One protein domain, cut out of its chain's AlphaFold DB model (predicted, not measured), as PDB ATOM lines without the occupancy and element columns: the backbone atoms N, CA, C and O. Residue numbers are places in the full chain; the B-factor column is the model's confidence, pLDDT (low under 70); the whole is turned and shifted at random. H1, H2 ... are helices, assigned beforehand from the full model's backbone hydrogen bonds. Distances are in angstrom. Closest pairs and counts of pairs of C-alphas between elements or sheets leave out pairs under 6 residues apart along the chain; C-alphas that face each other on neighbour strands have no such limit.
ATOM      1  N   ASN A  57     -18.791  22.508 -10.760       74.38
ATOM      2  CA  ASN A  57     -19.752  22.971  -9.785       74.38
ATOM      3  C   ASN A  57     -19.098  23.178  -8.392       74.38
ATOM      4  O   ASN A  57     -19.093  22.288  -7.550       74.38
ATOM      5  N   GLY A  58     -18.544  24.359  -8.131       72.56
ATOM      6  CA  GLY A  58     -18.096  24.875  -6.834       72.56
ATOM      7  C   GLY A  58     -16.781  25.621  -6.952       72.56
ATOM      8  O   GLY A  58     -16.404  26.353  -6.039       72.56
ATOM      9  N   THR A  59     -16.123  25.449  -8.093       78.88
ATOM     10  CA  THR A  59     -14.804  25.970  -8.406       78.88
ATOM     11  C   THR A  59     -14.867  27.457  -8.717       78.88
ATOM     12  O   THR A  59     -15.806  27.934  -9.342       78.88
ATOM     13  N   GLY A  60     -13.858  28.198  -8.259       74.69
ATOM     14  CA  GLY A  60     -13.705  29.625  -8.551       74.69
ATOM     15  C   GLY A  60     -14.718  30.546  -7.863       74.69
ATOM     16  O   GLY A  60     -14.627  31.754  -8.044       74.69
ATOM     17  N   ARG A  61     -15.623  30.020  -7.019       76.88
ATOM     18  CA  ARG A  61     -16.538  30.847  -6.210       76.88
ATOM     19  C   ARG A  61     -15.804  31.812  -5.285       76.88
ATOM     20  O   ARG A  61     -16.193  32.966  -5.224       76.88
ATOM     21  N   TRP A  62     -14.676  31.389  -4.712       81.75
ATOM     22  CA  TRP A  62     -13.792  32.239  -3.904       81.75
ATOM     23  C   TRP A  62     -13.345  33.528  -4.617       81.75
ATOM     24  O   TRP A  62     -13.001  34.507  -3.964       81.75
ATOM     25  N   PHE A  63     -13.345  33.543  -5.953       80.19
ATOM     26  CA  PHE A  63     -12.984  34.711  -6.760       80.19
ATOM     27  C   PHE A  63     -14.179  35.625  -7.063       80.19
ATOM     28  O   PHE A  63     -14.004  36.820  -7.274       80.19
ATOM     29  N   LEU A  64     -15.391  35.067  -7.070       77.62
ATOM     30  CA  LEU A  64     -16.658  35.784  -7.260       77.62
ATOM     31  C   LEU A  64     -17.295  36.206  -5.922       77.62
ATOM     32  O   LEU A  64     -18.342  36.849  -5.889       77.62
ATOM     33  N   GLU A  65     -16.669  35.827  -4.812       76.19
ATOM     34  CA  GLU A  65     -17.054  36.163  -3.447       76.19
ATOM     35  C   GLU A  65     -16.749  37.641  -3.094       76.19
ATOM     36  O   GLU A  65     -16.051  38.341  -3.836       76.19
ATOM     37  N   PRO A  66     -17.287  38.166  -1.973       67.25
ATOM     38  CA  PRO A  66     -17.464  39.606  -1.739       67.25
ATOM     39  C   PRO A  66     -16.202  40.471  -1.619       67.25
ATOM     40  O   PRO A  66     -16.329  41.680  -1.447       67.25
ATOM     41  N   ASN A  67     -15.004  39.891  -1.669       69.12
ATOM     42  CA  ASN A  67     -13.785  40.587  -1.259       69.12
ATOM     43  C   ASN A  67     -13.303  41.622  -2.288       69.12
ATOM     44  O   ASN A  67     -12.930  42.725  -1.905       69.12
ATOM     45  N   GLU A  68     -13.340  41.299  -3.584       76.75
ATOM     46  CA  GLU A  68     -12.836  42.194  -4.646       76.75
ATOM     47  C   GLU A  68     -13.815  42.326  -5.819       76.75
ATOM     48  O   GLU A  68     -14.030  43.422  -6.341       76.75
ATOM     49  N   PHE A  69     -14.464  41.226  -6.204       83.62
ATOM     50  CA  PHE A  69     -15.361  41.193  -7.356       83.62
ATOM     51  C   PHE A  69     -16.657  41.984  -7.140       83.62
ATOM     52  O   PHE A  69     -17.075  42.738  -8.019       83.62
ATOM     53  N   VAL A  70     -17.308  41.836  -5.983       80.88
ATOM     54  CA  VAL A  70     -18.606  42.483  -5.710       80.88
ATOM     55  C   VAL A  70     -18.491  44.017  -5.674       80.88
ATOM     56  O   VAL A  70     -19.262  44.670  -6.377       80.88
ATOM     57  N   PRO A  71     -17.524  44.629  -4.957       81.50
ATOM     58  CA  PRO A  71     -17.324  46.078  -5.016       81.50
ATOM     59  C   PRO A  71     -16.995  46.575  -6.431       81.50
ATOM     60  O   PRO A  71     -17.495  47.614  -6.862       81.50
ATOM     61  N   TRP A  72     -16.186  45.818  -7.180       84.88
ATOM     62  CA  TRP A  72     -15.824  46.163  -8.554       84.88
ATOM     63  C   TRP A  72     -17.016  46.091  -9.525       84.88
ATOM     64  O   TRP A  72     -17.137  46.950 -10.395       84.88
ATOM     65  N   SER A  73     -17.901  45.103  -9.373       81.75
ATOM     66  CA  SER A  73     -19.031  44.856 -10.284       81.75
ATOM     67  C   SER A  73     -20.298  45.654  -9.954       81.75
ATOM     68  O   SER A  73     -21.167  45.789 -10.815       81.75
ATOM     69  N   ASN A  74     -20.420  46.204  -8.742       77.94
ATOM     70  CA  ASN A  74     -21.632  46.899  -8.310       77.94
ATOM     71  C   ASN A  74     -21.871  48.208  -9.093       77.94
ATOM     72  O   ASN A  74     -21.120  49.173  -8.963       77.94
ATOM     73  N   GLN A  75     -22.929  48.269  -9.900       65.62
ATOM     74  CA  GLN A  75     -23.254  49.414 -10.762       65.62
ATOM     75  C   GLN A  75     -23.805  50.647 -10.026       65.62
ATOM     76  O   GLN A  75     -23.893  51.706 -10.645       65.62
ATOM     77  N   ASP A  76     -24.128  50.531  -8.733       64.19
ATOM     78  CA  ASP A  76     -24.662  51.636  -7.917       64.19
ATOM     79  C   ASP A  76     -23.587  52.649  -7.491       64.19
ATOM     80  O   ASP A  76     -23.890  53.719  -6.964       64.19
ATOM     81  N   GLN A  77     -22.313  52.320  -7.708       59.91
ATOM     82  CA  GLN A  77     -21.203  53.251  -7.527       59.91
ATOM     83  C   GLN A  77     -21.030  54.115  -8.779       59.91
ATOM     84  O   GLN A  77     -21.272  53.644  -9.889       59.91
ATOM     85  N   ASP A  78     -20.608  55.366  -8.576       60.22
ATOM     86  CA  ASP A  78     -20.462  56.418  -9.588       60.22
ATOM     87  C   ASP A  78     -20.068  55.880 -10.978       60.22
ATOM     88  O   ASP A  78     -18.935  55.450 -11.216       60.22
ATOM     89  N   GLN A  79     -21.032  55.891 -11.907       60.22
ATOM     90  CA  GLN A  79     -20.870  55.336 -13.256       60.22
ATOM     91  C   GLN A  79     -19.900  56.141 -14.132       60.22
ATOM     92  O   GLN A  79     -19.659  55.777 -15.283       60.22
ATOM     93  N   THR A  80     -19.315  57.218 -13.600       58.62
ATOM     94  CA  THR A  80     -18.282  58.003 -14.280       58.62
ATOM     95  C   THR A  80     -16.858  57.473 -14.067       58.62
ATOM     96  O   THR A  80     -15.943  57.924 -14.758       58.62
ATOM     97  N   MET A  81     -16.643  56.484 -13.185       72.44
ATOM     98  CA  MET A  81     -15.307  55.938 -12.909       72.44
ATOM     99  C   MET A  81     -15.033  54.609 -13.634       72.44
ATOM    100  O   MET A  81     -15.742  53.616 -13.462       72.44
ATOM    101  N   TRP A  82     -13.937  54.557 -14.402       75.19
ATOM    102  CA  TRP A  82     -13.412  53.312 -14.974       75.19
ATOM    103  C   TRP A  82     -12.926  52.371 -13.864       75.19
ATOM    104  O   TRP A  82     -12.149  52.771 -12.996       75.19
ATOM    105  N   ARG A  83     -13.342  51.100 -13.906       80.56
ATOM    106  CA  ARG A  83     -12.995  50.096 -12.892       80.56
ATOM    107  C   ARG A  83     -12.225  48.933 -13.506       80.56
ATOM    108  O   ARG A  83     -12.730  48.240 -14.384       80.56
ATOM    109  N   THR A  84     -11.035  48.656 -12.980       83.44
ATOM    110  CA  THR A  84     -10.173  47.557 -13.441       83.44
ATOM    111  C   THR A  84     -10.019  46.510 -12.340       83.44
ATOM    112  O   THR A  84      -9.487  46.822 -11.279       83.44
ATOM    113  N   LEU A  85     -10.428  45.265 -12.606       83.56
ATOM    114  CA  LEU A  85     -10.125  44.119 -11.745       83.56
ATOM    115  C   LEU A  85      -8.781  43.521 -12.173       83.56
ATOM    116  O   LEU A  85      -8.670  42.884 -13.223       83.56
ATOM    117  N   PHE A  86      -7.738  43.767 -11.385       81.88
ATOM    118  CA  PHE A  86      -6.387  43.320 -11.708       81.88
ATOM    119  C   PHE A  86      -6.113  41.923 -11.142       81.88
ATOM    120  O   PHE A  86      -6.223  41.703  -9.944       81.88
ATOM    121  N   CYS A  87      -5.728  40.979 -12.006       76.06
ATOM    122  CA  CYS A  87      -5.472  39.581 -11.632       76.06
ATOM    123  C   CYS A  87      -4.009  39.184 -11.914       76.06
ATOM    124  O   CYS A  87      -3.727  38.585 -12.963       76.06
ATOM    125  N   PRO A  88      -3.055  39.497 -11.020       79.25
ATOM    126  CA  PRO A  88      -1.655  39.133 -11.209       79.25
ATOM    127  C   PRO A  88      -1.461  37.621 -11.048       79.25
ATOM    128  O   PRO A  88      -1.830  37.032 -10.040       79.25
ATOM    129  N   SER A  89      -0.880  36.960 -12.051       78.38
ATOM    130  CA  SER A  89      -0.410  35.568 -11.933       78.38
ATOM    131  C   SER A  89       0.483  35.178 -13.109       78.38
ATOM    132  O   SER A  89       0.425  35.794 -14.179       78.38
ATOM    133  N   ALA A  90       1.256  34.105 -12.944       82.75
ATOM    134  CA  ALA A  90       2.062  33.519 -14.009       82.75
ATOM    135  C   ALA A  90       1.198  33.003 -15.185       82.75
ATOM    136  O   ALA A  90       0.010  32.692 -15.017       82.75
ATOM    137  N   PRO A  91       1.734  32.925 -16.413       83.94
ATOM    138  CA  PRO A  91       1.062  32.239 -17.515       83.94
ATOM    139  C   PRO A  91       0.699  30.795 -17.128       83.94
ATOM    140  O   PRO A  91       1.453  30.131 -16.429       83.94
ATOM    141  N   GLY A  92      -0.467  30.310 -17.562       81.12
ATOM    142  CA  GLY A  92      -0.911  28.934 -17.289       81.12
ATOM    143  C   GLY A  92      -1.750  28.725 -16.020       81.12
ATOM    144  O   GLY A  92      -2.407  27.698 -15.917       81.12
ATOM    145  N   THR A  93      -1.865  29.701 -15.110       85.06
ATOM    146  CA  THR A  93      -2.664  29.577 -13.861       85.06
ATOM    147  C   THR A  93      -4.192  29.590 -14.070       85.06
ATOM    148  O   THR A  93      -4.960  29.678 -13.123       85.06
ATOM    149  N   GLY A  94      -4.677  29.542 -15.314       84.62
ATOM    150  CA  GLY A  94      -6.119  29.480 -15.580       84.62
ATOM    151  C   GLY A  94      -6.864  30.819 -15.505       84.62
ATOM    152  O   GLY A  94      -8.089  30.814 -15.455       84.62
ATOM    153  N   LYS A  95      -6.177  31.971 -15.579       87.50
ATOM    154  CA  LYS A  95      -6.813  33.310 -15.637       87.50
ATOM    155  C   LYS A  95      -7.949  33.402 -16.654       87.50
ATOM    156  O   LYS A  95      -8.997  33.948 -16.352       87.50
ATOM    157  N   THR A  96      -7.752  32.858 -17.855       89.56
ATOM    158  CA  THR A  96      -8.775  32.860 -18.910       89.56
ATOM    159  C   THR A  96     -10.023  32.090 -18.492       89.56
ATOM    160  O   THR A  96     -11.128  32.522 -18.800       89.56
ATOM    161  N   LEU A  97      -9.850  30.974 -17.774       88.62
ATOM    162  CA  LEU A  97     -10.975  30.245 -17.208       88.62
ATOM    163  C   LEU A  97     -11.663  31.131 -16.169       88.62
ATOM    164  O   LEU A  97     -12.830  31.421 -16.358       88.62
ATOM    165  N   MET A  98     -10.937  31.685 -15.192       87.50
ATOM    166  CA  MET A  98     -11.491  32.569 -14.147       87.50
ATOM    167  C   MET A  98     -12.261  33.781 -14.704       87.50
ATOM    168  O   MET A  98     -13.378  34.066 -14.274       87.50
ATOM    169  N   ILE A  99     -11.706  34.455 -15.713       89.06
ATOM    170  CA  ILE A  99     -12.343  35.604 -16.373       89.06
ATOM    171  C   ILE A  99     -13.626  35.184 -17.100       89.06
ATOM    172  O   ILE A  99     -14.589  35.947 -17.106       89.06
ATOM    173  N   SER A 100     -13.688  33.974 -17.672       90.06
ATOM    174  CA  SER A 100     -14.932  33.503 -18.294       90.06
ATOM    175  C   SER A 100     -16.077  33.401 -17.279       90.06
ATOM    176  O   SER A 100     -17.183  33.823 -17.594       90.06
ATOM    177  N   GLY A 101     -15.819  32.972 -16.040       88.56
ATOM    178  CA  GLY A 101     -16.828  32.976 -14.973       88.56
ATOM    179  C   GLY A 101     -17.287  34.384 -14.610       88.56
ATOM    180  O   GLY A 101     -18.484  34.633 -14.559       88.56
ATOM    181  N   VAL A 102     -16.354  35.332 -14.476       88.62
ATOM    182  CA  VAL A 102     -16.678  36.757 -14.259       88.62
ATOM    183  C   VAL A 102     -17.592  37.310 -15.349       88.62
ATOM    184  O   VAL A 102     -18.596  37.948 -15.043       88.62
ATOM    185  N   ILE A 103     -17.270  37.060 -16.622       88.00
ATOM    186  CA  ILE A 103     -18.104  37.505 -17.746       88.00
ATOM    187  C   ILE A 103     -19.496  36.866 -17.662       88.00
ATOM    188  O   ILE A 103     -20.486  37.556 -17.899       88.00
ATOM    189  N   GLY A 104     -19.576  35.581 -17.300       87.56
ATOM    190  CA  GLY A 104     -20.840  34.879 -17.081       87.56
ATOM    191  C   GLY A 104     -21.696  35.536 -15.994       87.56
ATOM    192  O   GLY A 104     -22.853  35.861 -16.250       87.56
ATOM    193  N   GLU A 105     -21.120  35.812 -14.822       83.12
ATOM    194  CA  GLU A 105     -21.824  36.479 -13.715       83.12
ATOM    195  C   GLU A 105     -22.339  37.871 -14.108       83.12
ATOM    196  O   GLU A 105     -23.496  38.205 -13.856       83.12
ATOM    197  N   ILE A 106     -21.521  38.681 -14.790       84.38
ATOM    198  CA  ILE A 106     -21.935  40.022 -15.240       84.38
ATOM    199  C   ILE A 106     -23.070  39.936 -16.265       84.38
ATOM    200  O   ILE A 106     -24.008  40.729 -16.207       84.38
ATOM    201  N   GLN A 107     -23.005  38.986 -17.203       82.38
ATOM    202  CA  GLN A 107     -24.072  38.782 -18.185       82.38
ATOM    203  C   GLN A 107     -25.393  38.419 -17.499       82.38
ATOM    204  O   GLN A 107     -26.424  38.997 -17.839       82.38
ATOM    205  N   ILE A 108     -25.367  37.531 -16.500       77.88
ATOM    206  CA  ILE A 108     -26.560  37.165 -15.720       77.88
ATOM    207  C   ILE A 108     -27.196  38.404 -15.075       77.88
ATOM    208  O   ILE A 108     -28.414  38.579 -15.149       77.88
ATOM    209  N   VAL A 109     -26.379  39.280 -14.481       69.81
ATOM    210  CA  VAL A 109     -26.850  40.522 -13.847       69.81
ATOM    211  C   VAL A 109     -27.430  41.496 -14.881       69.81
ATOM    212  O   VAL A 109     -28.503  42.054 -14.660       69.81
ATOM    213  N   ALA A 110     -26.772  41.669 -16.031       65.62
ATOM    214  CA  ALA A 110     -27.177  42.628 -17.062       65.62
ATOM    215  C   ALA A 110     -28.479  42.253 -17.795       65.62
ATOM    216  O   ALA A 110     -29.226  43.140 -18.202       65.62
ATOM    217  N   TYR A 111     -28.773  40.959 -17.963       63.81
ATOM    218  CA  TYR A 111     -29.982  40.497 -18.662       63.81
ATOM    219  C   TYR A 111     -31.235  40.407 -17.775       63.81
ATOM    220  O   TYR A 111     -32.253  39.889 -18.226       63.81
ATOM    221  N   GLY A 112     -31.201  40.929 -16.542       50.59
ATOM    222  CA  GLY A 112     -32.407  41.086 -15.725       50.59
ATOM    223  C   GLY A 112     -33.108  39.760 -15.402       50.59
ATOM    224  O   GLY A 112     -34.281  39.595 -15.698       50.59
ATOM    225  N   THR A 113     -32.384  38.820 -14.787       44.25
ATOM    226  CA  THR A 113     -32.885  37.602 -14.110       44.25
ATOM    227  C   THR A 113     -33.958  36.766 -14.839       44.25
ATOM    228  O   THR A 113     -35.146  36.851 -14.548       44.25
ATOM    229  N   ILE A 114     -33.496  35.799 -15.635       37.72
ATOM    230  CA  ILE A 114     -34.047  34.432 -15.732       37.72
ATOM    231  C   ILE A 114     -32.780  33.560 -15.813       37.72
ATOM    232  O   ILE A 114     -32.170  33.470 -16.865       37.72
ATOM    233  N   VAL A 115     -32.138  33.110 -14.732       39.16
ATOM    234  CA  VAL A 115     -32.525  32.013 -13.845       39.16
ATOM    235  C   VAL A 115     -31.527  32.008 -12.670       39.16
ATOM    236  O   VAL A 115     -30.332  31.826 -12.879       39.16
ATOM    237  N   ARG A 116     -31.997  32.143 -11.422       38.62
ATOM    238  CA  ARG A 116     -31.211  31.783 -10.220       38.62
ATOM    239  C   ARG A 116     -31.365  30.297  -9.847       38.62
ATOM    240  O   ARG A 116     -30.986  29.902  -8.750       38.62
ATOM    241  N   SER A 117     -31.936  29.472 -10.727       35.12
ATOM    242  CA  SER A 117     -31.972  28.015 -10.576       35.12
ATOM    243  C   SER A 117     -30.749  27.366 -11.222       35.12
ATOM    244  O   SER A 117     -30.710  27.102 -12.421       35.12
ATOM    245  N   ASP A 118     -29.778  27.082 -10.362       41.59
ATOM    246  CA  ASP A 118     -28.974  25.870 -10.440       41.59
ATOM    247  C   ASP A 118     -28.225  25.624 -11.760       41.59
ATOM    248  O   ASP A 118     -28.543  24.749 -12.559       41.59
ATOM    249  N   TRP A 119     -27.033  26.202 -11.822       48.81
ATOM    250  CA  TRP A 119     -25.804  25.562 -12.313       48.81
ATOM    251  C   TRP A 119     -25.582  24.076 -11.871       48.81
ATOM    252  O   TRP A 119     -24.564  23.483 -12.224       48.81
ATOM    253  N   ARG A 120     -26.518  23.445 -11.131       42.84
ATOM    254  CA  ARG A 120     -26.491  22.053 -10.651       42.84
ATOM    255  C   ARG A 120     -26.962  20.984 -11.638       42.84
ATOM    256  O   ARG A 120     -26.780  19.812 -11.320       42.84
ATOM    257  N   ILE A 121     -27.534  21.280 -12.803       37.44
ATOM    258  CA  ILE A 121     -28.015  20.189 -13.675       37.44
ATOM    259  C   ILE A 121     -26.956  19.792 -14.709       37.44
ATOM    260  O   ILE A 121     -27.067  20.046 -15.902       37.44
ATOM    261  N   SER A 122     -25.941  19.072 -14.222       38.91
ATOM    262  CA  SER A 122     -25.537  17.847 -14.913       38.91
ATOM    263  C   SER A 122     -26.565  16.774 -14.567       38.91
ATOM    264  O   SER A 122     -26.446  16.108 -13.544       38.91
TER     265      SER A 122
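What this domain is: This is residues 57 to 122 of the 129 residues of an uncharacterized protein of Penicillium roqueforti (strain FM164) (UniProt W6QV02). This domain has little regular structure: one long helix, H3, with two short helices, H1 and H2, along one side of it. A wide loop, residues 74 to 94, swings out past one flank of H3, and the tail, residues 111 to 122, past the other. The 66 printed residues hold three named helices, H1, H2 and H3 in chain order, with 25 residues, and no named strand: all helix. The whole is flat, 40 by 35 by 17 A, and only just loose, close to compact, with a radius of gyration of the C-alphas of 13.4 A.

How they stand to each other: H1, residues 61 to 64, is close but not clearly touching H2, residues 69 to 73; their closest C-alphas, Phe 63 and Phe 69, are 6.9 A apart. H3, residues 95 to 110, is close but not clearly touching H1, closest C-alphas Leu 64 and Val 102 at 7.1 A, and H2, Ser 73 and Ile 106 at 7.5 A. In H2 and H3 every O i to N i+4 pair is within hydrogen-bond range; H1 is too short for one.

Where its parts are: H1 begins at C-alpha 61 (-16.538, 30.847, -6.210) and measures 5.0 A, H2 6.0 A. H3 measures 22.4 A, ending at C-alpha 110 (-27.177, 42.628, -17.062).

The domain as a whole: The printed part has no cut. The link H1 to H2 is tight, H2 to H3 long. Residues 75 to 81, 88 to 94 and 110 to 115 stand free. The model's pLDDT is under 70 at residues 66 to 67, 75 to 80 and 109 to 122.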